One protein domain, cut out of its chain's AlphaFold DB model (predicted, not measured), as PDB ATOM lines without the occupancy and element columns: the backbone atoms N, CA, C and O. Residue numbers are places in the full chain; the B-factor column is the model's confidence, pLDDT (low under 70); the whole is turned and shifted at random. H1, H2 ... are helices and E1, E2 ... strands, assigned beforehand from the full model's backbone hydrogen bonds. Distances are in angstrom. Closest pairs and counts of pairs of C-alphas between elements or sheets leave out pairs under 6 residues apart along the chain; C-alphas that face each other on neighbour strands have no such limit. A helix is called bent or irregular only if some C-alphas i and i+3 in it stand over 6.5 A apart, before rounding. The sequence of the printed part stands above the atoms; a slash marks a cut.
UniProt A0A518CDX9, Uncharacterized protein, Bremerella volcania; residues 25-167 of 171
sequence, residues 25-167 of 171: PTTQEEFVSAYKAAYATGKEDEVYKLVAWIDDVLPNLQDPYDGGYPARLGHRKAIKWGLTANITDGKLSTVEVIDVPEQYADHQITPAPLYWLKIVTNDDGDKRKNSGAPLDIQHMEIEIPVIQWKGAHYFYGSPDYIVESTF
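This is residues 25 to 167 of the 171 residues of an uncharacterized protein of Bremerella volcania (UniProt A0A518CDX9). A strongly twisted sheet, with the long bent strand E4 as its spine, curls round the helix H4, while a second helix, H1, packs on the same face about perpendicular to H4. The short helix H2 bridges these two helices, and residues 129 to 134 of the link from E3 to E4 stick out. The printed part has 143 residues with four named helices and six named strands, in the order H1 H2 E1 H3 H4 E2 E3 E4 E5 E6; the class is mixed, helices and strands. The sheet is branched, with E1 and E5 parallel and its other neighbour pairs antiparallel. The whole is compact, with a radius of gyration of the C-alphas of 15.5 A and spans of 49 by 36 by 29 A.

E4, residues 136 to 149, measures 35.8 A and runs from C-alpha 136 at (-43.534, 58.417, -40.230) to C-alpha 149 at (-55.702, 27.715, -54.170). E3 is residues 115 to 122, 23.1 A; E2 is 94 to 98, E5 152 to 157, E1 51 to 53 and E6 165 to 167. H4, residues 68 to 84, measures 24.3 A, and H1, residues 28 to 40, 18.4 A from C-alpha 28 at (-46.879, 34.754, -61.950). H2 is residues 44 to 48 and H3 residues 54 to 57.

E2, E3, E4 and E5 form a meander, each strand the antiparallel neighbour of the one before. E4 bends by 57 degrees at residue 139. E3 lies on one side of E4, with N 142 and O 119 2.9 A apart; E5 and E6 lie on the other side. Between E4 and E5, N 147 and O 154 are within hydrogen-bond range at 2.9 A, while C-alphas 140 and 165 of E4 and E6 face each other at 5.3 A. E2 is an edge strand beside E3, with N 96 and O 118 at 2.9 A, and E1 is one beside E5, with N 52 and O 155 at 2.9 A. H4 is on the sheet with residues 75 to 84; its closest C-alphas to E4 are Gly 82 and Ile 142, 5.8 A. H1 is on the same face, with the C-alphas of Phe 31 and His 153 of E5 closest at 6.4 A. H2 touches H1 at Ala 38 and Glu 46, C-alphas 5.2 A apart, and H4 at Glu 44 and Thr 84, 6.1 A. H3 only grazes the sheet. Every O i to N i+4 pair is within hydrogen-bond range in H1, H2 and H4; H3 is too short for one.

The C-alphas farthest apart are those of Asn 60 and Asn 130, 49.1 A. The printed part has no cut. The links E2 to E3 and E3 to E4 are long. The mean pLDDT of the printed part is 80.2; residue 86 and residues 88 to 93, 122 to 139 and 162 to 167 are under 70.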
ATOM      1  N   PRO A  25     -56.116  35.084 -61.297       90.94
ATOM      2  CA  PRO A  25     -54.781  34.981 -61.886       90.94
ATOM      3  C   PRO A  25     -54.203  33.573 -61.703       90.94
ATOM      4  O   PRO A  25     -54.256  33.007 -60.615       90.94
ATOM      5  N   THR A  26     -53.640  33.009 -62.766       93.00
ATOM      6  CA  THR A  26     -53.132  31.625 -62.815       93.00
ATOM      7  C   THR A  26     -51.651  31.528 -63.155       93.00
ATOM      8  O   THR A  26     -51.080  30.441 -63.095       93.00
ATOM      9  N   THR A  27     -51.022  32.647 -63.511       92.69
ATOM     10  CA  THR A  27     -49.575  32.742 -63.713       92.69
ATOM     11  C   THR A  27     -48.965  33.790 -62.793       92.69
ATOM     12  O   THR A  27     -49.658  34.610 -62.183       92.69
ATOM     13  N   GLN A  28     -47.638  33.762 -62.696       94.00
ATOM     14  CA  GLN A  28     -46.879  34.754 -61.950       94.00
ATOM     15  C   GLN A  28     -47.118  36.173 -62.486       94.00
ATOM     16  O   GLN A  28     -47.395  37.085 -61.704       94.00
ATOM     17  N   GLU A  29     -47.069  36.367 -63.809       92.00
ATOM     18  CA  GLU A  29     -47.269  37.685 -64.420       92.00
ATOM     19  C   GLU A  29     -48.700  38.196 -64.229       92.00
ATOM     20  O   GLU A  29     -48.895  39.378 -63.926       92.00
ATOM     21  N   GLU A  30     -49.698  37.315 -64.369       91.88
ATOM     22  CA  GLU A  30     -51.106  37.642 -64.128       91.88
ATOM     23  C   GLU A  30     -51.319  38.087 -62.679       91.88
ATOM     24  O   GLU A  30     -51.975  39.098 -62.433       91.88
ATOM     25  N   PHE A  31     -50.725  37.377 -61.715       93.69
ATOM     26  CA  PHE A  31     -50.877  37.688 -60.296       93.69
ATOM     27  C   PHE A  31     -50.232  39.026 -59.919       93.69
ATOM     28  O   PHE A  31     -50.877  39.869 -59.295       93.69
ATOM     29  N   VAL A  32     -48.986  39.264 -60.344       92.12
ATOM     30  CA  VAL A  32     -48.294  40.541 -60.092       92.12
ATOM     31  C   VAL A  32     -49.052  41.704 -60.736       92.12
ATOM     32  O   VAL A  32     -49.194  42.767 -60.126       92.12
ATOM     33  N   SER A  33     -49.581  41.510 -61.946       90.12
ATOM     34  CA  SER A  33     -50.389  42.523 -62.637       90.12
ATOM     35  C   SER A  33     -51.706  42.796 -61.911       90.12
ATOM     36  O   SER A  33     -52.070  43.956 -61.724       90.12
ATOM     37  N   ALA A  34     -52.393  41.748 -61.444       90.56
ATOM     38  CA  ALA A  34     -53.621  41.867 -60.667       90.56
ATOM     39  C   ALA A  34     -53.387  42.608 -59.344       90.56
ATOM     40  O   ALA A  34     -54.166  43.498 -59.003       90.56
ATOM     41  N   TYR A  35     -52.293  42.311 -58.638       91.38
ATOM     42  CA  TYR A  35     -51.930  43.020 -57.412       91.38
ATOM     43  C   TYR A  35     -51.651  44.503 -57.669       91.38
ATOM     44  O   TYR A  35     -52.245  45.355 -57.010       91.38
ATOM     45  N   LYS A  36     -50.834  44.837 -58.678       88.38
ATOM     46  CA  LYS A  36     -50.571  46.234 -59.069       88.38
ATOM     47  C   LYS A  36     -51.858  46.979 -59.435       88.38
ATOM     48  O   LYS A  36     -52.043  48.121 -59.019       88.38
ATOM     49  N   ALA A  37     -52.756  46.336 -60.181       86.44
ATOM     50  CA  ALA A  37     -54.044  46.912 -60.553       86.44
ATOM     51  C   ALA A  37     -54.952  47.133 -59.334       86.44
ATOM     52  O   ALA A  37     -55.534  48.208 -59.203       86.44
ATOM     53  N   ALA A  38     -55.044  46.152 -58.429       87.94
ATOM     54  CA  ALA A  38     -55.798  46.261 -57.183       87.94
ATOM     55  C   ALA A  38     -55.256  47.398 -56.306       87.94
ATOM     56  O   ALA A  38     -56.025  48.245 -55.849       87.94
ATOM     57  N   TYR A  39     -53.934  47.478 -56.155       86.88
ATOM     58  CA  TYR A  39     -53.255  48.525 -55.401       86.88
ATOM     59  C   TYR A  39     -53.534  49.922 -55.982       86.88
ATOM     60  O   TYR A  39     -53.911  50.843 -55.260       86.88
ATOM     61  N   ALA A  40     -53.464  50.071 -57.309       83.69
ATOM     62  CA  ALA A  40     -53.746  51.331 -58.000       83.69
ATOM     63  C   ALA A  40     -55.189  51.843 -57.811       83.69
ATOM     64  O   ALA A  40     -55.462  53.016 -58.063       83.69
ATOM     65  N   THR A  41     -56.127  51.000 -57.360       83.19
ATOM     66  CA  THR A  41     -57.499  51.445 -57.071       83.19
ATOM     67  C   THR A  41     -57.615  52.316 -55.818       83.19
ATOM     68  O   THR A  41     -58.656  52.954 -55.637       83.19
ATOM     69  N   GLY A  42     -56.611  52.310 -54.932       80.19
ATOM     70  CA  GLY A  42     -56.690  52.983 -53.634       80.19
ATOM     71  C   GLY A  42     -57.599  52.279 -52.616       80.19
ATOM     72  O   GLY A  42     -57.856  52.829 -51.547       80.19
ATOM     73  N   LYS A  43     -58.145  51.098 -52.944       83.81
ATOM     74  CA  LYS A  43     -59.098  50.363 -52.101       83.81
ATOM     75  C   LYS A  43     -58.463  49.098 -51.558       83.81
ATOM     76  O   LYS A  43     -58.224  48.146 -52.297       83.81
ATOM     77  N   GLU A  44     -58.296  49.060 -50.246       86.19
ATOM     78  CA  GLU A  44     -57.721  47.910 -49.549       86.19
ATOM     79  C   GLU A  44     -58.483  46.603 -49.818       86.19
ATOM     80  O   GLU A  44     -57.871  45.558 -50.023       86.19
ATOM     81  N   ASP A  45     -59.815  46.663 -49.906       87.44
ATOM     82  CA  ASP A  45     -60.656  45.487 -50.157       87.44
ATOM     83  C   ASP A  45     -60.335  44.777 -51.480       87.44
ATOM     84  O   ASP A  45     -60.545  43.570 -51.585       87.44
ATOM     85  N   GLU A  46     -59.834  45.488 -52.497       86.25
ATOM     86  CA  GLU A  46     -59.428  44.854 -53.759       86.25
ATOM     87  C   GLU A  46     -58.119  44.072 -53.601       86.25
ATOM     88  O   GLU A  46     -57.978  42.995 -54.174       86.25
ATOM     89  N   VAL A  47     -57.194  44.562 -52.769       88.75
ATOM     90  CA  VAL A  47     -55.955  43.850 -52.422       88.75
ATOM     91  C   VAL A  47     -56.262  42.638 -51.542       88.75
ATOM     92  O   VAL A  47     -55.734  41.553 -51.770       88.75
ATOM     93  N   TYR A  48     -57.177  42.774 -50.580       88.81
ATOM     94  CA  TYR A  48     -57.520  41.691 -49.653       88.81
ATOM     95  C   TYR A  48     -58.162  40.478 -50.329       88.81
ATOM     96  O   TYR A  48     -58.035  39.368 -49.819       88.81
ATOM     97  N   LYS A  49     -58.807  40.655 -51.489       90.31
ATOM     98  CA  LYS A  49     -59.329  39.535 -52.294       90.31
ATOM     99  C   LYS A  49     -58.230  38.639 -52.866       90.31
ATOM    100  O   LYS A  49     -58.531  37.522 -53.274       90.31
ATOM    101  N   LEU A  50     -56.986  39.118 -52.905       93.50
ATOM    102  CA  LEU A  50     -55.825  38.363 -53.374       93.50
ATOM    103  C   LEU A  50     -55.151  37.565 -52.250       93.50
ATOM    104  O   LEU A  50     -54.150  36.904 -52.507       93.50
ATOM    105  N   VAL A  51     -55.689  37.600 -51.025       93.75
ATOM    106  CA  VAL A  51     -55.163  36.848 -49.880       93.75
ATOM    107  C   VAL A  51     -56.038  35.630 -49.607       93.75
ATOM    108  O   VAL A  51     -57.250  35.754 -49.424       93.75
ATOM    109  N   ALA A  52     -55.415  34.458 -49.530       93.62
ATOM    110  CA  ALA A  52     -56.029  33.243 -49.014       93.62
ATOM    111  C   ALA A  52     -55.522  33.008 -47.585       93.62
ATOM    112  O   ALA A  52     -54.323  32.817 -47.367       93.62
ATOM    113  N   TRP A  53     -56.421  33.051 -46.601       92.62
ATOM    114  CA  TRP A  53     -56.048  32.856 -45.201       92.62
ATOM    115  C   TRP A  53     -55.910  31.372 -44.871       92.62
ATOM    116  O   TRP A  53     -56.666  30.543 -45.376       92.62
ATOM    117  N   ILE A  54     -54.965  31.029 -43.996       90.69
ATOM    118  CA  ILE A  54     -54.699  29.639 -43.599       90.69
ATOM    119  C   ILE A  54     -55.939  28.886 -43.110       90.69
ATOM    120  O   ILE A  54     -56.093  27.714 -43.431       90.69
ATOM    121  N   ASP A  55     -56.863  29.550 -42.423       89.31
ATOM    122  CA  ASP A  55     -58.119  28.965 -41.955       89.31
ATOM    123  C   ASP A  55     -59.130  28.689 -43.082       89.31
ATOM    124  O   ASP A  55     -59.955  27.786 -42.952       89.31
ATOM    125  N   ASP A  56     -59.025  29.388 -44.216       90.56
ATOM    126  CA  ASP A  56     -59.816  29.101 -45.421       90.56
ATOM    127  C   ASP A  56     -59.187  27.976 -46.264       90.56
ATOM    128  O   ASP A  56     -59.889  27.206 -46.926       90.56
ATOM    129  N   VAL A  57     -57.853  27.894 -46.263       90.19
ATOM    130  CA  VAL A  57     -57.076  26.922 -47.051       90.19
ATOM    131  C   VAL A  57     -57.011  25.560 -46.354       90.19
ATOM    132  O   VAL A  57     -57.165  24.530 -47.009       90.19
ATOM    133  N   LEU A  58     -56.819  25.550 -45.034       88.50
ATOM    134  CA  LEU A  58     -56.667  24.367 -44.186       88.50
ATOM    135  C   LEU A  58     -57.635  24.437 -42.987       88.50
ATOM    136  O   LEU A  58     -57.204  24.589 -41.844       88.50
ATOM    137  N   PRO A  59     -58.953  24.274 -43.203       87.25
ATOM    138  CA  PRO A  59     -59.958  24.452 -42.147       87.25
ATOM    139  C   PRO A  59     -59.860  23.429 -41.004       87.25
ATOM    140  O   PRO A  59     -60.409  23.653 -39.929       87.25
ATOM    141  N   ASN A  60     -59.175  22.303 -41.230       87.06
ATOM    142  CA  ASN A  60     -58.982  21.243 -40.237       87.06
ATOM    143  C   ASN A  60     -57.659  21.370 -39.467       87.06
ATOM    144  O   ASN A  60     -57.353  20.504 -38.647       87.06
ATOM    145  N   LEU A  61     -56.846  22.388 -39.760       83.56
ATOM    146  CA  LEU A  61     -55.602  22.622 -39.040       83.56
ATOM    147  C   LEU A  61     -55.925  23.062 -37.606       83.56
ATOM    148  O   LEU A  61     -56.816  23.883 -37.383       83.56
ATOM    149  N   GLN A  62     -55.196  22.516 -36.632       81.75
ATOM    150  CA  GLN A  62     -55.213  23.058 -35.274       81.75
ATOM    151  C   GLN A  62     -54.807  24.535 -35.320       81.75
ATOM    152  O   GLN A  62     -54.006  24.901 -36.172       81.75
ATOM    153  N   ASP A  63     -55.375  25.377 -34.446       79.56
ATOM    154  CA  ASP A  63     -55.180  26.833 -34.499       79.56
ATOM    155  C   ASP A  63     -53.693  27.189 -34.694       79.56
ATOM    156  O   ASP A  63     -52.900  26.948 -33.780       79.56
ATOM    157  N   PRO A  64     -53.299  27.711 -35.873       79.06
ATOM    158  CA  PRO A  64     -51.886  27.902 -36.193       79.06
ATOM    159  C   PRO A  64     -51.308  29.146 -35.508       79.06
ATOM    160  O   PRO A  64     -50.115  29.409 -35.598       79.06
ATOM    161  N   TYR A  65     -52.149  29.937 -34.838       83.25
ATOM    162  CA  TYR A  65     -51.761  31.173 -34.174       83.25
ATOM    163  C   TYR A  65     -51.499  30.913 -32.690       83.25
ATOM    164  O   TYR A  65     -52.442  30.737 -31.911       83.25
ATOM    165  N   ASP A  66     -50.234  30.951 -32.275       74.75
ATOM    166  CA  ASP A  66     -49.894  30.946 -30.852       74.75
ATOM    167  C   ASP A  66     -50.484  32.204 -30.182       74.75
ATOM    168  O   ASP A  66     -50.216  33.337 -30.587       74.75
ATOM    169  N   GLY A  67     -51.390  32.011 -29.218       80.56
ATOM    170  CA  GLY A  67     -52.200  33.084 -28.620       80.56
ATOM    171  C   GLY A  67     -53.619  33.253 -29.186       80.56
ATOM    172  O   GLY A  67     -54.348  34.145 -28.744       80.56
ATOM    173  N   GLY A  68     -54.054  32.401 -30.118       84.94
ATOM    174  CA  GLY A  68     -55.449  32.277 -30.547       84.94
ATOM    175  C   GLY A  68     -56.015  33.487 -31.303       84.94
ATOM    176  O   GLY A  68     -55.338  34.135 -32.104       84.94
ATOM    177  N   TYR A  69     -57.293  33.815 -31.069       86.69
ATOM    178  CA  TYR A  69     -58.012  34.849 -31.834       86.69
ATOM    179  C   TYR A  69     -57.344  36.245 -31.839       86.69
ATOM    180  O   TYR A  69     -57.276  36.856 -32.909       86.69
ATOM    181  N   PRO A  70     -56.817  36.777 -30.718       87.75
ATOM    182  CA  PRO A  70     -56.090  38.047 -30.731       87.75
ATOM    183  C   PRO A  70     -54.842  38.024 -31.622       87.75
ATOM    184  O   PRO A  70     -54.638  38.959 -32.398       87.75
ATOM    185  N   ALA A  71     -54.049  36.948 -31.555       85.69
ATOM    186  CA  ALA A  71     -52.858  36.773 -32.385       85.69
ATOM    187  C   ALA A  71     -53.234  36.701 -33.872       85.69
ATOM    188  O   ALA A  71     -52.653  37.405 -34.698       85.69
ATOM    189  N   ARG A  72     -54.304  35.965 -34.197       87.31
ATOM    190  CA  ARG A  72     -54.895  35.922 -35.541       87.31
ATOM    191  C   ARG A  72     -55.266  37.306 -36.063       87.31
ATOM    192  O   ARG A  72     -54.920  37.655 -37.191       87.31
ATOM    193  N   LEU A  73     -55.975  38.109 -35.269       88.44
ATOM    194  CA  LEU A  73     -56.346  39.470 -35.670       88.44
ATOM    195  C   LEU A  73     -55.123  40.369 -35.867       88.44
ATOM    196  O   LEU A  73     -55.103  41.150 -36.819       88.44
ATOM    197  N   GLY A  74     -54.130  40.272 -34.982       86.31
ATOM    198  CA  GLY A  74     -52.880  41.024 -35.083       86.31
ATOM    199  C   GLY A  74     -52.122  40.689 -36.363       86.31
ATOM    200  O   GLY A  74     -51.805  41.584 -37.141       86.31
ATOM    201  N   HIS A  75     -51.936  39.401 -36.637       87.25
ATOM    202  CA  HIS A  75     -51.236  38.935 -37.827       87.25
ATOM    203  C   HIS A  75     -51.969  39.311 -39.124       87.25
ATOM    204  O   HIS A  75     -51.369  39.856 -40.049       87.25
ATOM    205  N   ARG A  76     -53.298  39.136 -39.178       89.88
ATOM    206  CA  ARG A  76     -54.100  39.592 -40.326       89.88
ATOM    207  C   ARG A  76     -53.942  41.089 -40.562       89.88
ATOM    208  O   ARG A  76     -53.820  41.504 -41.706       89.88
ATOM    209  N   LYS A  77     -53.946  41.905 -39.502       87.50
ATOM    210  CA  LYS A  77     -53.696  43.349 -39.621       87.50
ATOM    211  C   LYS A  77     -52.291  43.638 -40.144       87.50
ATOM    212  O   LYS A  77     -52.173  44.509 -40.992       87.50
ATOM    213  N   ALA A  78     -51.274  42.908 -39.687       84.69
ATOM    214  CA  ALA A  78     -49.896  43.081 -40.137       84.69
ATOM    215  C   ALA A  78     -49.735  42.781 -41.634       84.69
ATOM    216  O   ALA A  78     -49.237  43.636 -42.355       84.69
ATOM    217  N   ILE A  79     -50.238  41.641 -42.128       87.25
ATOM    218  CA  ILE A  79     -50.214  41.320 -43.569       87.25
ATOM    219  C   ILE A  79     -50.997  42.354 -44.372       87.25
ATOM    220  O   ILE A  79     -50.524  42.842 -45.392       87.25
ATOM    221  N   LYS A  80     -52.206  42.697 -43.916       86.88
ATOM    222  CA  LYS A  80     -53.044  43.687 -44.594       86.88
ATOM    223  C   LYS A  80     -52.318  45.016 -44.743       86.88
ATOM    224  O   LYS A  80     -52.222  45.521 -45.850       86.88
ATOM    225  N   TRP A  81     -51.767  45.514 -43.642       83.00
ATOM    226  CA  TRP A  81     -50.966  46.728 -43.613       83.00
ATOM    227  C   TRP A  81     -49.731  46.605 -44.519       83.00
ATOM    228  O   TRP A  81     -49.510  47.498 -45.323       83.00
ATOM    229  N   GLY A  82     -49.031  45.465 -44.487       82.69
ATOM    230  CA  GLY A  82     -47.951  45.076 -45.406       82.69
ATOM    231  C   GLY A  82     -48.273  45.276 -46.890       82.69
ATOM    232  O   GLY A  82     -47.486  45.812 -47.661       82.69
ATOM    233  N   LEU A  83     -49.466  44.836 -47.290       87.62
ATOM    234  CA  LEU A  83     -49.917  44.842 -48.681       87.62
ATOM    235  C   LEU A  83     -50.589  46.158 -49.109       87.62
ATOM    236  O   LEU A  83     -50.841  46.358 -50.297       87.62
ATOM    237  N   THR A  84     -50.953  47.037 -48.171       85.00
ATOM    238  CA  THR A  84     -51.723  48.260 -48.468       85.00
ATOM    239  C   THR A  84     -51.120  49.539 -47.896       85.00
ATOM    240  O   THR A  84     -51.716  50.610 -48.047       85.00
ATOM    241  N   ALA A  85     -49.956  49.488 -47.251       76.50
ATOM    242  CA  ALA A  85     -49.310  50.690 -46.744       76.50
ATOM    243  C   ALA A  85     -49.069  51.683 -47.877       76.50
ATOM    244  O   ALA A  85     -48.506  51.334 -48.901       76.50
ATOM    245  N   ASN A  86     -49.494  52.934 -47.692       69.50
ATOM    246  CA  ASN A  86     -49.383  54.007 -48.687       69.50
ATOM    247  C   ASN A  86     -50.225  53.811 -49.966       69.50
ATOM    248  O   ASN A  86     -50.044  54.540 -50.945       69.50
ATOM    249  N   ILE A  87     -51.221  52.914 -49.952       72.12
ATOM    250  CA  ILE A  87     -52.163  52.732 -51.072       72.12
ATOM    251  C   ILE A  87     -52.938  54.021 -51.411       72.12
ATOM    252  O   ILE A  87     -53.314  54.238 -52.562       72.12
ATOM    253  N   THR A  88     -53.129  54.922 -50.440       59.84
ATOM    254  CA  THR A  88     -53.789  56.230 -50.622       59.84
ATOM    255  C   THR A  88     -52.986  57.207 -51.475       59.84
ATOM    256  O   THR A  88     -53.579  58.056 -52.135       59.84
ATOM    257  N   ASP A  89     -51.659  57.074 -51.492       61.31
ATOM    258  CA  ASP A  89     -50.762  57.927 -52.279       61.31
ATOM    259  C   ASP A  89     -50.431  57.300 -53.649       61.31
ATOM    260  O   ASP A  89     -49.725  57.901 -54.462       61.31
ATOM    261  N   GLY A  90     -50.959  56.098 -53.928       50.44
ATOM    262  CA  GLY A  90     -50.843  55.400 -55.211       50.44
ATOM    263  C   GLY A  90     -49.426  54.936 -55.564       50.44
ATOM    264  O   GLY A  90     -49.198  54.468 -56.679       50.44
ATOM    265  N   LYS A  91     -48.466  55.060 -54.643       61.62
ATOM    266  CA  LYS A  91     -47.067  54.693 -54.867       61.62
ATOM    267  C   LYS A  91     -46.780  53.320 -54.280       61.62
ATOM    268  O   LYS A  91     -46.491  53.173 -53.098       61.62
ATOM    269  N   LEU A  92     -46.867  52.311 -55.135       68.56
ATOM    270  CA  LEU A  92     -46.222  51.024 -54.908       68.56
ATOM    271  C   LEU A  92     -44.779  51.150 -55.397       68.56
ATOM    272  O   LEU A  92     -44.578  51.504 -56.561       68.56
ATOM    273  N   SER A  93     -43.787  50.918 -54.536       67.62
ATOM    274  CA  SER A  93     -42.388  51.121 -54.927       67.62
ATOM    275  C   SER A  93     -41.897  49.965 -55.784       67.62
ATOM    276  O   SER A  93     -41.540  50.187 -56.940       67.62
ATOM    277  N   THR A  94     -41.950  48.733 -55.274       83.88
ATOM    278  CA  THR A  94     -41.580  47.543 -56.052       83.88
ATOM    279  C   THR A  94     -42.406  46.315 -55.666       83.88
ATOM    280  O   THR A  94     -42.954  46.214 -54.569       83.88
ATOM    281  N   VAL A  95     -42.524  45.394 -56.627       89.06
ATOM    282  CA  VAL A  95     -43.023  44.025 -56.437       89.06
ATOM    283  C   VAL A  95     -42.079  43.128 -57.209       89.06
ATOM    284  O   VAL A  95     -42.046  43.194 -58.442       89.06
ATOM    285  N   GLU A  96     -41.305  42.340 -56.484       91.25
ATOM    286  CA  GLU A  96     -40.227  41.521 -57.021       91.25
ATOM    287  C   GLU A  96     -40.478  40.064 -56.681       91.25
ATOM    288  O   GLU A  96     -40.908  39.736 -55.578       91.25
ATOM    289  N   VAL A  97     -40.227  39.190 -57.649       91.38
ATOM    290  CA  VAL A  97     -40.219  37.750 -57.411       91.38
ATOM    291  C   VAL A  97     -38.834  37.404 -56.912       91.38
ATOM    292  O   VAL A  97     -37.847  37.744 -57.565       91.38
ATOM    293  N   ILE A  98     -38.782  36.765 -55.756       92.12
ATOM    294  CA  ILE A  98     -37.542  36.385 -55.091       92.12
ATOM    295  C   ILE A  98     -37.492  34.867 -54.929       92.12
ATOM    296  O   ILE A  98     -38.519  34.181 -54.994       92.12
ATOM    297  N   ASP A  99     -36.284  34.353 -54.715       90.31
ATOM    298  CA  ASP A  99     -36.104  32.995 -54.212       90.31
ATOM    299  C   ASP A  99     -36.682  32.873 -52.791       90.31
ATOM    300  O   ASP A  99     -37.108  33.857 -52.183       90.31
ATOM    301  N   VAL A 100     -36.727  31.648 -52.260       88.62
ATOM    302  CA  VAL A 100     -37.151  31.419 -50.873       88.62
ATOM    303  C   VAL A 100     -36.286  32.279 -49.940       88.62
ATOM    304  O   VAL A 100     -35.062  32.128 -49.983       88.62
ATOM    305  N   PRO A 101     -36.880  33.161 -49.114       87.50
ATOM    306  CA  PRO A 101     -36.105  33.983 -48.196       87.50
ATOM    307  C   PRO A 101     -35.276  33.122 -47.243       87.50
ATOM    308  O   PRO A 101     -35.725  32.051 -46.825       87.50
ATOM    309  N   GLU A 102     -34.078  33.584 -46.887       85.88
ATOM    310  CA  GLU A 102     -33.112  32.809 -46.094       85.88
ATOM    311  C   GLU A 102     -33.712  32.309 -44.773       85.88
ATOM    312  O   GLU A 102     -33.505  31.159 -44.386       85.88
ATOM    313  N   GLN A 103     -34.539  33.133 -44.125       81.19
ATOM    314  CA  GLN A 103     -35.237  32.805 -42.883       81.19
ATOM    315  C   GLN A 103     -36.262  31.666 -43.021       81.19
ATOM    316  O   GLN A 103     -36.682  31.107 -42.012       81.19
ATOM    317  N   TYR A 104     -36.649  31.293 -44.246       82.75
ATOM    318  CA  TYR A 104     -37.552  30.172 -44.527       82.75
ATOM    319  C   TYR A 104     -36.891  29.036 -45.311       82.75
ATOM    320  O   TYR A 104     -37.584  28.084 -45.669       82.75
ATOM    321  N   ALA A 105     -35.580  29.092 -45.571       82.38
ATOM    322  CA  ALA A 105     -34.881  28.088 -46.378       82.38
ATOM    323  C   ALA A 105     -35.052  26.655 -45.830       82.38
ATOM    324  O   ALA A 105     -35.203  25.711 -46.605       82.38
ATOM    325  N   ASP A 106     -35.111  26.517 -44.502       80.62
ATOM    326  CA  ASP A 106     -35.275  25.237 -43.802       80.62
ATOM    327  C   ASP A 106     -36.710  24.995 -43.279       80.62
ATOM    328  O   ASP A 106     -36.979  23.993 -42.612       80.62
ATOM    329  N   HIS A 107     -37.655  25.897 -43.566       77.56
ATOM    330  CA  HIS A 107     -39.033  25.809 -43.075       77.56
ATOM    331  C   HIS A 107     -39.945  25.107 -44.088       77.56
ATOM    332  O   HIS A 107     -40.102  25.542 -45.229       77.56
ATOM    333  N   GLN A 108     -40.629  24.039 -43.662       79.94
ATOM    334  CA  GLN A 108     -41.643  23.397 -44.497       79.94
ATOM    335  C   GLN A 108     -42.977  24.142 -44.401       79.94
ATOM    336  O   GLN A 108     -43.713  24.012 -43.424       79.94
ATOM    337  N   ILE A 109     -43.318  24.870 -45.459       80.06
ATOM    338  CA  ILE A 109     -44.577  25.606 -45.569       80.06
ATOM    339  C   ILE A 109     -45.634  24.740 -46.254       80.06
ATOM    340  O   ILE A 109     -45.383  24.147 -47.304       80.06
ATOM    341  N   THR A 110     -46.829  24.672 -45.664       81.56
ATOM    342  CA  THR A 110     -47.955  23.901 -46.207       81.56
ATOM    343  C   THR A 110     -49.192  24.790 -46.356       81.56
ATOM    344  O   THR A 110     -49.666  25.295 -45.346       81.56
ATOM    345  N   PRO A 111     -49.774  24.924 -47.565       86.12
ATOM    346  CA  PRO A 111     -49.328  24.324 -48.825       86.12
ATOM    347  C   PRO A 111     -48.005  24.921 -49.318       86.12
ATOM    348  O   PRO A 111     -47.693  26.071 -49.024       86.12
ATOM    349  N   ALA A 112     -47.248  24.131 -50.083       88.19
ATOM    350  CA  ALA A 112     -45.961  24.557 -50.622       88.19
ATOM    351  C   ALA A 112     -46.113  25.851 -51.453       88.19
ATOM    352  O   ALA A 112     -46.990  25.903 -52.326       88.19
ATOM    353  N   PRO A 113     -45.279  26.880 -51.209       92.69
ATOM    354  CA  PRO A 113     -45.249  28.078 -52.036       92.69
ATOM    355  C   PRO A 113     -44.904  27.743 -53.488       92.69
ATOM    356  O   PRO A 113     -44.039  26.910 -53.754       92.69
ATOM    357  N   LEU A 114     -45.556  28.422 -54.430       94.50
ATOM    358  CA  LEU A 114     -45.174  28.400 -55.842       94.50
ATOM    359  C   LEU A 114     -43.934  29.267 -56.087       94.50
ATOM    360  O   LEU A 114     -43.055  28.894 -56.855       94.50
ATOM    361  N   TYR A 115     -43.914  30.442 -55.460       94.69
ATOM    362  CA  TYR A 115     -42.848  31.439 -55.497       94.69
ATOM    363  C   TYR A 115     -43.072  32.449 -54.366       94.69
ATOM    364  O   TYR A 115     -44.123  32.453 -53.713       94.69
ATOM    365  N   TRP A 116     -42.089  33.317 -54.151       93.62
ATOM    366  CA  TRP A 116     -42.136  34.373 -53.149       93.62
ATOM    367  C   TRP A 116     -42.162  35.744 -53.797       93.62
ATOM    368  O   TRP A 116     -41.585  35.956 -54.865       93.62
ATOM    369  N   LEU A 117     -42.859  36.673 -53.148       93.31
ATOM    370  CA  LEU A 117     -42.878  38.069 -53.543       93.31
ATOM    371  C   LEU A 117     -42.324  38.937 -52.426       93.31
ATOM    372  O   LEU A 117     -42.781  38.850 -51.288       93.31
ATOM    373  N   LYS A 118     -41.401  39.819 -52.796       91.56
ATOM    374  CA  LYS A 118     -40.957  40.950 -51.996       91.56
ATOM    375  C   LYS A 118     -41.696  42.193 -52.461       91.56
ATOM    376  O   LYS A 118     -41.639  42.568 -53.635       91.56
ATOM    377  N   ILE A 119     -42.428  42.811 -51.549       88.56
ATOM    378  CA  ILE A 119     -43.185  44.032 -51.800       88.56
ATOM    379  C   ILE A 119     -42.570  45.126 -50.951       88.56
ATOM    380  O   ILE A 119     -42.500  44.999 -49.732       88.56
ATOM    381  N   VAL A 120     -42.162  46.203 -51.611       84.38
ATOM    382  CA  VAL A 120     -41.623  47.384 -50.945       84.38
ATOM    383  C   VAL A 120     -42.556  48.557 -51.192       84.38
ATOM    384  O   VAL A 120     -42.938  48.855 -52.330       84.38
ATOM    385  N   THR A 121     -42.888  49.256 -50.115       76.94
ATOM    386  CA  THR A 121     -43.628  50.514 -50.140       76.94
ATOM    387  C   THR A 121     -42.812  51.579 -49.419       76.94
ATOM    388  O   THR A 121     -42.552  51.468 -48.220       76.94
ATOM    389  N   ASN A 122     -42.423  52.622 -50.145       69.38
ATOM    390  CA  ASN A 122     -41.748  53.794 -49.598       69.38
ATOM    391  C   ASN A 122     -42.755  54.931 -49.420       69.38
ATOM    392  O   ASN A 122     -43.557  55.200 -50.318       69.38
ATOM    393  N   ASP A 123     -42.683  55.617 -48.282       61.69
ATOM    394  CA  ASP A 123     -43.291  56.937 -48.139       61.69
ATOM    395  C   ASP A 123     -42.243  57.961 -48.592       61.69
ATOM    396  O   ASP A 123     -41.245  58.203 -47.907       61.69
ATOM    397  N   ASP A 124     -42.429  58.541 -49.782       55.06
ATOM    398  CA  ASP A 124     -41.694  59.749 -50.152       55.06
ATOM    399  C   ASP A 124     -42.232  60.866 -49.249       55.06
ATOM    400  O   ASP A 124     -43.188  61.553 -49.620       55.06
ATOM    401  N   GLY A 125     -41.637  61.023 -48.061       48.88
ATOM    402  CA  GLY A 125     -42.049  61.909 -46.958       48.88
ATOM    403  C   GLY A 125     -42.142  63.412 -47.271       48.88
ATOM    404  O   GLY A 125     -42.142  64.253 -46.373       48.88
ATOM    405  N   ASP A 126     -42.246  63.791 -48.541       48.66
ATOM    406  CA  ASP A 126     -42.292  65.162 -49.030       48.66
ATOM    407  C   ASP A 126     -43.657  65.846 -48.825       48.66
ATOM    408  O   ASP A 126     -43.767  67.064 -48.980       48.66
ATOM    409  N   LYS A 127     -44.717  65.113 -48.438       46.53
ATOM    410  CA  LYS A 127     -46.074  65.687 -48.290       46.53
ATOM    411  C   LYS A 127     -46.655  65.717 -46.873       46.53
ATOM    412  O   LYS A 127     -47.692  66.352 -46.686       46.53
ATOM    413  N   ARG A 128     -46.011  65.115 -45.865       50.09
ATOM    414  CA  ARG A 128     -46.580  64.991 -44.501       50.09
ATOM    415  C   ARG A 128     -45.941  65.861 -43.417       50.09
ATOM    416  O   ARG A 128     -46.277  65.710 -42.249       50.09
ATOM    417  N   LYS A 129     -45.173  66.897 -43.780       45.41
ATOM    418  CA  LYS A 129     -44.665  67.912 -42.824       45.41
ATOM    419  C   LYS A 129     -45.744  68.653 -42.001       45.41
ATOM    420  O   LYS A 129     -45.385  69.428 -41.123       45.41
ATOM    421  N   ASN A 130     -47.040  68.427 -42.251       44.84
ATOM    422  CA  ASN A 130     -48.150  69.118 -41.583       44.84
ATOM    423  C   ASN A 130     -49.146  68.211 -40.833       44.84
ATOM    424  O   ASN A 130     -50.096  68.733 -40.250       44.84
ATOM    425  N   SER A 131     -48.981  66.886 -40.814       46.28
ATOM    426  CA  SER A 131     -49.824  66.014 -39.983       46.28
ATOM    427  C   SER A 131     -49.040  65.641 -38.736       46.28
ATOM    428  O   SER A 131     -48.123  64.841 -38.837       46.28
ATOM    429  N   GLY A 132     -49.369  66.215 -37.576       44.75
ATOM    430  CA  GLY A 132     -48.733  65.931 -36.279       44.75
ATOM    431  C   GLY A 132     -48.935  64.500 -35.750       44.75
ATOM    432  O   GLY A 132     -49.271  64.318 -34.584       44.75
ATOM    433  N   ALA A 133     -48.776  63.491 -36.606       44.78
ATOM    434  CA  ALA A 133     -48.753  62.083 -36.264       44.78
ATOM    435  C   ALA A 133     -47.297  61.678 -35.947       44.78
ATOM    436  O   ALA A 133     -46.415  61.916 -36.764       44.78
ATOM    437  N   PRO A 134     -47.021  61.074 -34.780       41.16
ATOM    438  CA  PRO A 134     -45.656  60.818 -34.302       41.16
ATOM    439  C   PRO A 134     -44.947  59.609 -34.953       41.16
ATOM    440  O   PRO A 134     -43.931  59.156 -34.433       41.16
ATOM    441  N   LEU A 135     -45.473  59.055 -36.050       49.84
ATOM    442  CA  LEU A 135     -44.939  57.861 -36.718       49.84
ATOM    443  C   LEU A 135     -44.946  58.066 -38.238       49.84
ATOM    444  O   LEU A 135     -45.972  57.859 -38.886       49.84
ATOM    445  N   ASP A 136     -43.793  58.445 -38.789       53.44
ATOM    446  CA  ASP A 136     -43.534  58.417 -40.230       53.44
ATOM    447  C   ASP A 136     -43.008  57.026 -40.603       53.44
ATOM    448  O   ASP A 136     -41.872  56.652 -40.302       53.44
ATOM    449  N   ILE A 137     -43.842  56.220 -41.258       55.03
ATOM    450  CA  ILE A 137     -43.412  54.931 -41.806       55.03
ATOM    451  C   ILE A 137     -42.684  55.221 -43.117       55.03
ATOM    452  O   ILE A 137     -43.302  55.323 -44.169       55.03
ATOM    453  N   GLN A 138     -41.365  55.394 -43.041       57.69
ATOM    454  CA  GLN A 138     -40.545  55.758 -44.203       57.69
ATOM    455  C   GLN A 138     -40.376  54.595 -45.190       57.69
ATOM    456  O   GLN A 138     -40.233  54.814 -46.393       57.69
ATOM    457  N   HIS A 139     -40.407  53.360 -44.687       67.62
ATOM    458  CA  HIS A 139     -40.144  52.163 -45.470       67.62
ATOM    459  C   HIS A 139     -40.864  50.961 -44.867       67.62
ATOM    460  O   HIS A 139     -40.755  50.691 -43.667       67.62
ATOM    461  N   MET A 140     -41.583  50.238 -45.713       75.44
ATOM    462  CA  MET A 140     -42.144  48.944 -45.375       75.44
ATOM    463  C   MET A 140     -41.775  47.935 -46.448       75.44
ATOM    464  O   MET A 140     -41.856  48.217 -47.645       75.44
ATOM    465  N   GLU A 141     -41.430  46.749 -45.972       82.50
ATOM    466  CA  GLU A 141     -41.052  45.605 -46.771       82.50
ATOM    467  C   GLU A 141     -41.815  44.383 -46.263       82.50
ATOM    468  O   GLU A 141     -41.862  44.127 -45.064       82.50
ATOM    469  N   ILE A 142     -42.439  43.629 -47.162       86.25
ATOM    470  CA  ILE A 142     -43.055  42.348 -46.825       86.25
ATOM    471  C   ILE A 142     -42.612  41.291 -47.828       86.25
ATOM    472  O   ILE A 142     -42.714  41.479 -49.041       86.25
ATOM    473  N   GLU A 143     -42.148  40.164 -47.301       89.88
ATOM    474  CA  GLU A 143     -41.847  38.959 -48.061       89.88
ATOM    475  C   GLU A 143     -42.949  37.942 -47.788       89.88
ATOM    476  O   GLU A 143     -43.145  37.497 -46.657       89.88
ATOM    477  N   ILE A 144     -43.724  37.618 -48.818       91.56
ATOM    478  CA  ILE A 144     -44.938  36.817 -48.673       91.56
ATOM    479  C   ILE A 144     -45.001  35.743 -49.765       91.56
ATOM    480  O   ILE A 144     -44.769  36.045 -50.944       91.56
ATOM    481  N   PRO A 145     -45.311  34.480 -49.417       93.62
ATOM    482  CA  PRO A 145     -45.396  33.432 -50.412       93.62
ATOM    483  C   PRO A 145     -46.704  33.523 -51.191       93.62
ATOM    484  O   PRO A 145     -47.749  33.943 -50.679       93.62
ATOM    485  N   VAL A 146     -46.648  33.053 -52.432       95.00
ATOM    486  CA  VAL A 146     -47.822  32.836 -53.270       95.00
ATOM    487  C   VAL A 146     -48.093  31.345 -53.373       95.00
ATOM    488  O   VAL A 146     -47.198  30.558 -53.673       95.00
ATOM    489  N   ILE A 147     -49.342  30.952 -53.142       94.75
ATOM    490  CA  ILE A 147     -49.797  29.562 -53.229       94.75
ATOM    491  C   ILE A 147     -50.827  29.402 -54.343       94.75
ATOM    492  O   ILE A 147     -51.500  30.361 -54.733       94.75
ATOM    493  N   GLN A 148     -51.006  28.165 -54.807       94.06
ATOM    494  CA  GLN A 148     -52.164  27.810 -55.616       94.06
ATOM    495  C   GLN A 148     -53.331  27.410 -54.712       94.06
ATOM    496  O   GLN A 148     -53.239  26.448 -53.949       94.06
ATOM    497  N   TRP A 149     -54.464  28.089 -54.846       92.19
ATOM    498  CA  TRP A 149     -55.702  27.715 -54.170       92.19
ATOM    499  C   TRP A 149     -56.880  27.823 -55.132       92.19
ATOM    500  O   TRP A 149     -57.030  28.809 -55.848       92.19
ATOM    501  N   LYS A 150     -57.704  26.767 -55.203       90.75
ATOM    502  CA  LYS A 150     -58.855  26.671 -56.127       90.75
ATOM    503  C   LYS A 150     -58.513  26.993 -57.595       90.75
ATOM    504  O   LYS A 150     -59.357  27.476 -58.342       90.75
ATOM    505  N   GLY A 151     -57.285  26.682 -58.013       89.75
ATOM    506  CA  GLY A 151     -56.820  26.874 -59.387       89.75
ATOM    507  C   GLY A 151     -56.250  28.258 -59.705       89.75
ATOM    508  O   GLY A 151     -55.870  28.459 -60.852       89.75
ATOM    509  N   ALA A 152     -56.141  29.169 -58.732       93.19
ATOM    510  CA  ALA A 152     -55.562  30.502 -58.910       93.19
ATOM    511  C   ALA A 152     -54.485  30.815 -57.862       93.19
ATOM    512  O   ALA A 152     -54.346  30.112 -56.858       93.19
ATOM    513  N   HIS A 153     -53.697  31.849 -58.134       95.12
ATOM    514  CA  HIS A 153     -52.617  32.333 -57.286       95.12
ATOM    515  C   HIS A 153     -53.155  33.302 -56.234       95.12
ATOM    516  O   HIS A 153     -53.933  34.203 -56.552       95.12
ATOM    517  N   TYR A 154     -52.711  33.121 -54.992       95.06
ATOM    518  CA  TYR A 154     -53.061  33.969 -53.855       95.06
ATOM    519  C   TYR A 154     -51.845  34.206 -52.971       95.06
ATOM    520  O   TYR A 154     -51.047  33.292 -52.763       95.06
ATOM    521  N   PHE A 155     -51.753  35.397 -52.381       94.56
ATOM    522  CA  PHE A 155     -50.904  35.609 -51.215       94.56
ATOM    523  C   PHE A 155     -51.350  34.670 -50.103       94.56
ATOM    524  O   PHE A 155     -52.552  34.557 -49.832       94.56
ATOM    525  N   TYR A 156     -50.400  34.019 -49.444       92.81
ATOM    526  CA  TYR A 156     -50.726  33.104 -48.368       92.81
ATOM    527  C   TYR A 156     -50.653  33.797 -47.006       92.81
ATOM    528  O   TYR A 156     -49.585  34.175 -46.537       92.81
ATOM    529  N   GLY A 157     -51.809  33.969 -46.362       90.75
ATOM    530  CA  GLY A 157     -51.905  34.569 -45.034       90.75
ATOM    531  C   GLY A 157     -51.795  33.529 -43.919       90.75
ATOM    532  O   GLY A 157     -52.827  33.009 -43.485       90.75
ATOM    533  N   SER A 158     -50.570  33.245 -43.460       87.12
ATOM    534  CA  SER A 158     -50.250  32.321 -42.353       87.12
ATOM    535  C   SER A 158     -49.320  32.983 -41.327       87.12
ATOM    536  O   SER A 158     -48.417  33.711 -41.745       87.12
ATOM    537  N   PRO A 159     -49.463  32.692 -40.013       79.25
ATOM    538  CA  PRO A 159     -48.540  33.171 -38.980       79.25
ATOM    539  C   PRO A 159     -47.099  32.674 -39.137       79.25
ATOM    540  O   PRO A 159     -46.219  33.191 -38.456       79.25
ATOM    541  N   ASP A 160     -46.853  31.719 -40.033       74.06
ATOM    542  CA  ASP A 160     -45.519  31.173 -40.303       74.06
ATOM    543  C   ASP A 160     -44.568  32.182 -40.971       74.06
ATOM    544  O   ASP A 160     -43.378  31.897 -41.097       74.06
ATOM    545  N   TYR A 161     -45.069  33.352 -41.387       71.31
ATOM    546  CA  TYR A 161     -44.268  34.404 -42.013       71.31
ATOM    547  C   TYR A 161     -44.096  35.612 -41.099       71.31
ATOM    548  O   TYR A 161     -45.046  36.179 -40.551       71.31
ATOM    549  N   ILE A 162     -42.850  36.040 -41.000       61.78
ATOM    550  CA  ILE A 162     -42.402  37.296 -40.435       61.78
ATOM    551  C   ILE A 162     -42.767  38.421 -41.407       61.78
ATOM    552  O   ILE A 162     -42.358  38.431 -42.566       61.78
ATOM    553  N   VAL A 163     -43.531  39.389 -40.905       58.50
ATOM    554  CA  VAL A 163     -43.727  40.689 -41.551       58.50
ATOM    555  C   VAL A 163     -42.786  41.661 -40.858       58.50
ATOM    556  O   VAL A 163     -43.018  42.029 -39.702       58.50
ATOM    557  N   GLU A 164     -41.711  42.050 -41.533       58.06
ATOM    558  CA  GLU A 164     -40.787  43.042 -40.999       58.06
ATOM    559  C   GLU A 164     -41.299  44.456 -41.287       58.06
ATOM    560  O   GLU A 164     -41.906  44.746 -42.312       58.06
ATOM    561  N   SER A 165     -41.105  45.371 -40.343       49.78
ATOM    562  CA  SER A 165     -41.367  46.787 -40.592       49.78
ATOM    563  C   SER A 165     -40.343  47.624 -39.854       49.78
ATOM    564  O   SER A 165     -40.162  47.503 -38.642       49.78
ATOM    565  N   THR A 166     -39.652  48.479 -40.596       48.31
ATOM    566  CA  THR A 166     -38.745  49.467 -40.022       48.31
ATOM    567  C   THR A 166     -39.519  50.747 -39.748       48.31
ATOM    568  O   THR A 166     -39.873  51.487 -40.664       48.31
ATOM    569  N   PHE A 167     -39.775  51.032 -38.471       43.56
ATOM    570  CA  PHE A 167     -40.308  52.328 -38.055       43.56
ATOM    571  C   PHE A 167     -39.161  53.339 -37.944       43.56
ATOM    572  O   PHE A 167     -38.230  53.152 -37.161       43.56
TER     573      PHE A 167